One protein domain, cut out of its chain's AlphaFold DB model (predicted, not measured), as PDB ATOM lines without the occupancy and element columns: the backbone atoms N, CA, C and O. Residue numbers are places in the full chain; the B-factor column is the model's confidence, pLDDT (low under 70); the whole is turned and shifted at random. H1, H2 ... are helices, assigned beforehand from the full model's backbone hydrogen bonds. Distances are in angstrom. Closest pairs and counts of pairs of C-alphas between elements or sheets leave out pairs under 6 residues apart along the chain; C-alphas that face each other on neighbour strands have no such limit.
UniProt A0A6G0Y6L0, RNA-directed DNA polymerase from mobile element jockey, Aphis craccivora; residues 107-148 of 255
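This is residues 107 to 148 of the 255 residues of the protein "RNA-directed DNA polymerase from mobile element jockey" of Aphis craccivora (UniProt A0A6G0Y6L0). What shape is this? It is a lopsided helical hairpin: long H2 runs along a rod, short H1 folds back beside H2's last part, and a stretched-out link covers the remaining length. What is it made of? The printed part has 42 residues with two named helices, H1 then H2, and no named strand: all helix. How compact is it? It is loose, with a radius of gyration of the C-alphas of 11.6 A and spans of 34 by 16 by 7 A.

Where is H2? It holds residues 126 to 147, 31.4 A long, from C-alpha 126 at (5.414, -1.014, 27.502). Where is H1? It holds residues 107 to 116, 14.3 A long, from C-alpha 107 at (-16.247, 20.055, 42.992).

How do H2 and H1 meet? They form a helical hairpin and touch, H2 with residues 139 to 147 alone; the closest C-alphas, of Phe 109 and Cys 147, are 5.3 A apart. They run opposite ways at a shallow tilt of 30 degrees. What do the backbones show? In H1 and H2 every O i to N i+4 pair is within hydrogen-bond range.

How far does it reach? The farthest C-alphas, of Asn 124 and Ser 148, are 35.1 A apart. Is anything cut or uncertain? The printed part has no cut, its link is short, and no printed residue is under pLDDT 70.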
ATOM      1  N   CYS A 107     -15.170  20.284  43.953       85.69
ATOM      2  CA  CYS A 107     -16.247  20.055  42.992       85.69
ATOM      3  C   CYS A 107     -15.729  20.179  41.554       85.69
ATOM      4  O   CYS A 107     -15.959  19.295  40.735       85.69
ATOM      5  N   ILE A 108     -14.967  21.241  41.270       85.94
ATOM      6  CA  ILE A 108     -14.324  21.442  39.964       85.94
ATOM      7  C   ILE A 108     -13.305  20.331  39.697       85.94
ATOM      8  O   ILE A 108     -13.275  19.781  38.602       85.94
ATOM      9  N   PHE A 109     -12.506  19.964  40.705       89.25
ATOM     10  CA  PHE A 109     -11.552  18.860  40.594       89.25
ATOM     11  C   PHE A 109     -12.248  17.550  40.208       89.25
ATOM     12  O   PHE A 109     -11.819  16.890  39.267       89.25
ATOM     13  N   SER A 110     -13.329  17.197  40.911       89.25
ATOM     14  CA  SER A 110     -14.077  15.965  40.657       89.25
ATOM     15  C   SER A 110     -14.637  15.933  39.240       89.25
ATOM     16  O   SER A 110     -14.398  14.965  38.527       89.25
ATOM     17  N   ASN A 111     -15.315  17.001  38.810       90.56
ATOM     18  CA  ASN A 111     -15.924  17.059  37.481       90.56
ATOM     19  C   ASN A 111     -14.862  16.956  36.379       90.56
ATOM     20  O   ASN A 111     -14.964  16.115  35.495       90.56
ATOM     21  N   LEU A 112     -13.786  17.742  36.480       90.12
ATOM     22  CA  LEU A 112     -12.735  17.736  35.464       90.12
ATOM     23  C   LEU A 112     -11.977  16.402  35.405       90.12
ATOM     24  O   LEU A 112     -11.566  16.008  34.316       90.12
ATOM     25  N   ILE A 113     -11.785  15.702  36.529       91.44
ATOM     26  CA  ILE A 113     -11.203  14.351  36.507       91.44
ATOM     27  C   ILE A 113     -12.143  13.388  35.795       91.44
ATOM     28  O   ILE A 113     -11.690  12.661  34.920       91.44
ATOM     29  N   THR A 114     -13.431  13.386  36.134       90.31
ATOM     30  CA  THR A 114     -14.403  12.484  35.508       90.31
ATOM     31  C   THR A 114     -14.529  12.729  34.003       90.31
ATOM     32  O   THR A 114     -14.587  11.766  33.247       90.31
ATOM     33  N   ASP A 115     -14.497  13.989  33.568       89.00
ATOM     34  CA  ASP A 115     -14.679  14.352  32.158       89.00
ATOM     35  C   ASP A 115     -13.436  14.082  31.294       89.00
ATOM     36  O   ASP A 115     -13.557  13.802  30.103       89.00
ATOM     37  N   ASN A 116     -12.231  14.187  31.869       88.62
ATOM     38  CA  ASN A 116     -10.979  14.143  31.102       88.62
ATOM     39  C   ASN A 116     -10.163  12.863  31.321       88.62
ATOM     40  O   ASN A 116      -9.274  12.566  30.524       88.62
ATOM     41  N   LEU A 117     -10.422  12.089  32.381       89.31
ATOM     42  CA  LEU A 117      -9.661  10.876  32.659       89.31
ATOM     43  C   LEU A 117     -10.166   9.701  31.815       89.31
ATOM     44  O   LEU A 117     -11.160   9.054  32.135       89.31
ATOM     45  N   GLN A 118      -9.416   9.368  30.771       86.19
ATOM     46  CA  GLN A 118      -9.625   8.162  29.982       86.19
ATOM     47  C   GLN A 118      -8.840   6.991  30.580       86.19
ATOM     48  O   GLN A 118      -7.611   7.030  30.676       86.19
ATOM     49  N   THR A 119      -9.543   5.932  30.979       75.50
ATOM     50  CA  THR A 119      -8.916   4.688  31.441       75.50
ATOM     51  C   THR A 119      -8.731   3.732  30.261       75.50
ATOM     52  O   THR A 119      -9.730   3.328  29.657       75.50
ATOM     53  N   PRO A 120      -7.495   3.335  29.915       76.12
ATOM     54  CA  PRO A 120      -7.283   2.344  28.870       76.12
ATOM     55  C   PRO A 120      -7.853   0.993  29.309       76.12
ATOM     56  O   PRO A 120      -7.612   0.534  30.423       76.12
ATOM     57  N   ILE A 121      -8.597   0.347  28.412       72.12
ATOM     58  CA  ILE A 121      -9.268  -0.936  28.678       72.12
ATOM     59  C   ILE A 121      -8.248  -2.087  28.756       72.12
ATOM     60  O   ILE A 121      -8.472  -3.071  29.454       72.12
ATOM     61  N   THR A 122      -7.103  -1.959  28.072       79.81
ATOM     62  CA  THR A 122      -6.071  -3.006  28.020       79.81
ATOM     63  C   THR A 122      -4.680  -2.391  27.863       79.81
ATOM     64  O   THR A 122      -4.484  -1.520  27.014       79.81
ATOM     65  N   ILE A 123      -3.718  -2.832  28.679       81.88
ATOM     66  CA  ILE A 123      -2.312  -2.406  28.627       81.88
ATOM     67  C   ILE A 123      -1.480  -3.616  28.206       81.88
ATOM     68  O   ILE A 123      -1.212  -4.509  29.006       81.88
ATOM     69  N   ASN A 124      -1.090  -3.649  26.933       85.75
ATOM     70  CA  ASN A 124      -0.570  -4.865  26.290       85.75
ATOM     71  C   ASN A 124       0.912  -4.727  25.916       85.75
ATOM     72  O   ASN A 124       1.548  -5.685  25.485       85.75
ATOM     73  N   SER A 125       1.458  -3.518  26.040       88.56
ATOM     74  CA  SER A 125       2.843  -3.202  25.717       88.56
ATOM     75  C   SER A 125       3.389  -2.120  26.642       88.56
ATOM     76  O   SER A 125       2.644  -1.299  27.185       88.56
ATOM     77  N   LYS A 126       4.718  -2.075  26.767       89.88
ATOM     78  CA  LYS A 126       5.414  -1.014  27.502       89.88
ATOM     79  C   LYS A 126       5.032   0.379  26.983       89.88
ATOM     80  O   LYS A 126       4.752   1.266  27.775       89.88
ATOM     81  N   THR A 127       4.907   0.536  25.666       86.88
ATOM     82  CA  THR A 127       4.506   1.800  25.038       86.88
ATOM     83  C   THR A 127       3.096   2.231  25.443       86.88
ATOM     84  O   THR A 127       2.890   3.396  25.769       86.88
ATOM     85  N   THR A 128       2.133   1.304  25.484       85.44
ATOM     86  CA  THR A 128       0.765   1.619  25.940       85.44
ATOM     87  C   THR A 128       0.714   1.965  27.428       85.44
ATOM     88  O   THR A 128      -0.078   2.813  27.832       85.44
ATOM     89  N   ALA A 129       1.587   1.358  28.239       86.50
ATOM     90  CA  ALA A 129       1.713   1.689  29.654       86.50
ATOM     91  C   ALA A 129       2.280   3.103  29.848       86.50
ATOM     92  O   ALA A 129       1.705   3.895  30.593       86.50
ATOM     93  N   ASP A 130       3.354   3.445  29.131       89.75
ATOM     94  CA  ASP A 130       3.978   4.771  29.192       89.75
ATOM     95  C   ASP A 130       2.995   5.871  28.746       89.75
ATOM     96  O   ASP A 130       2.875   6.900  29.405       89.75
ATOM     97  N   GLN A 131       2.208   5.623  27.691       87.88
ATOM     98  CA  GLN A 131       1.156   6.540  27.231       87.88
ATOM     99  C   GLN A 131       0.052   6.750  28.276       87.88
ATOM    100  O   GLN A 131      -0.377   7.883  28.493       87.88
ATOM    101  N   ALA A 132      -0.387   5.685  28.951       88.88
ATOM    102  CA  ALA A 132      -1.383   5.774  30.016       88.88
ATOM    103  C   ALA A 132      -0.870   6.584  31.218       88.88
ATOM    104  O   ALA A 132      -1.604   7.392  31.790       88.88
ATOM    105  N   ILE A 133       0.405   6.401  31.578       89.94
ATOM    106  CA  ILE A 133       1.066   7.153  32.649       89.94
ATOM    107  C   ILE A 133       1.165   8.635  32.277       89.94
ATOM    108  O   ILE A 133       0.789   9.483  33.086       89.94
ATOM    109  N   SER A 134       1.618   8.959  31.061       90.62
ATOM    110  CA  SER A 134       1.668  10.342  30.574       90.62
ATOM    111  C   SER A 134       0.287  10.992  30.592       90.62
ATOM    112  O   SER A 134       0.133  12.066  31.167       90.62
ATOM    113  N   HIS A 135      -0.737  10.301  30.083       92.00
ATOM    114  CA  HIS A 135      -2.114  10.791  30.091       92.00
ATOM    115  C   HIS A 135      -2.618  11.089  31.512       92.00
ATOM    116  O   HIS A 135      -3.215  12.138  31.762       92.00
ATOM    117  N   LEU A 136      -2.362  10.191  32.469       91.12
ATOM    118  CA  LEU A 136      -2.736  10.386  33.870       91.12
ATOM    119  C   LEU A 136      -2.039  11.612  34.478       91.12
ATOM    120  O   LEU A 136      -2.690  12.431  35.127       91.12
ATOM    121  N   ILE A 137      -0.728  11.750  34.258       91.00
ATOM    122  CA  ILE A 137       0.066  12.876  34.767       91.00
ATOM    123  C   ILE A 137      -0.436  14.196  34.177       91.00
ATOM    124  O   ILE A 137      -0.628  15.160  34.926       91.00
ATOM    125  N   ASP A 138      -0.690  14.242  32.872       90.81
ATOM    126  CA  ASP A 138      -1.148  15.445  32.177       90.81
ATOM    127  C   ASP A 138      -2.553  15.845  32.627       90.81
ATOM    128  O   ASP A 138      -2.789  17.012  32.953       90.81
ATOM    129  N   THR A 139      -3.456  14.870  32.756       91.88
ATOM    130  CA  THR A 139      -4.828  15.090  33.232       91.88
ATOM    131  C   THR A 139      -4.825  15.637  34.655       91.88
ATOM    132  O   THR A 139      -5.427  16.679  34.916       91.88
ATOM    133  N   ILE A 140      -4.098  14.995  35.577       89.94
ATOM    134  CA  ILE A 140      -3.989  15.470  36.961       89.94
ATOM    135  C   ILE A 140      -3.376  16.869  36.974       89.94
ATOM    136  O   ILE A 140      -3.928  17.764  37.609       89.94
ATOM    137  N   THR A 141      -2.284  17.111  36.247       88.50
ATOM    138  CA  THR A 141      -1.614  18.422  36.222       88.50
ATOM    139  C   THR A 141      -2.533  19.523  35.690       88.50
ATOM    140  O   THR A 141      -2.576  20.617  36.257       88.50
ATOM    141  N   MET A 142      -3.295  19.244  34.633       88.06
ATOM    142  CA  MET A 142      -4.273  20.163  34.053       88.06
ATOM    143  C   MET A 142      -5.406  20.465  35.037       88.06
ATOM    144  O   MET A 142      -5.665  21.634  35.330       88.06
ATOM    145  N   VAL A 143      -6.057  19.432  35.582       89.50
ATOM    146  CA  VAL A 143      -7.148  19.593  36.553       89.50
ATOM    147  C   VAL A 143      -6.666  20.412  37.738       89.50
ATOM    148  O   VAL A 143      -7.350  21.330  38.181       89.50
ATOM    149  N   THR A 144      -5.465  20.109  38.227       86.75
ATOM    150  CA  THR A 144      -4.925  20.758  39.413       86.75
ATOM    151  C   THR A 144      -4.699  22.255  39.200       86.75
ATOM    152  O   THR A 144      -5.002  23.062  40.080       86.75
ATOM    153  N   LYS A 145      -4.224  22.648  38.012       83.56
ATOM    154  CA  LYS A 145      -4.110  24.063  37.628       83.56
ATOM    155  C   LYS A 145      -5.472  24.755  37.582       83.56
ATOM    156  O   LYS A 145      -5.574  25.898  38.011       83.56
ATOM    157  N   ASN A 146      -6.506  24.060  37.112       82.19
ATOM    158  CA  ASN A 146      -7.848  24.619  36.937       82.19
ATOM    159  C   ASN A 146      -8.681  24.649  38.229       82.19
ATOM    160  O   ASN A 146      -9.526  25.524  38.393       82.19
ATOM    161  N   CYS A 147      -8.461  23.712  39.157       81.62
ATOM    162  CA  CYS A 147      -9.185  23.644  40.429       81.62
ATOM    163  C   CYS A 147      -8.511  24.439  41.553       81.62
ATOM    164  O   CYS A 147      -9.090  24.598  42.631       81.62
ATOM    165  N   SER A 148      -7.266  24.871  41.345       76.06
ATOM    166  CA  SER A 148      -6.594  25.787  42.255       76.06
ATOM    167  C   SER A 148      -7.265  27.143  42.095       76.06
ATOM    168  O   SER A 148      -6.930  27.908  41.192       76.06
TER     169      SER A 148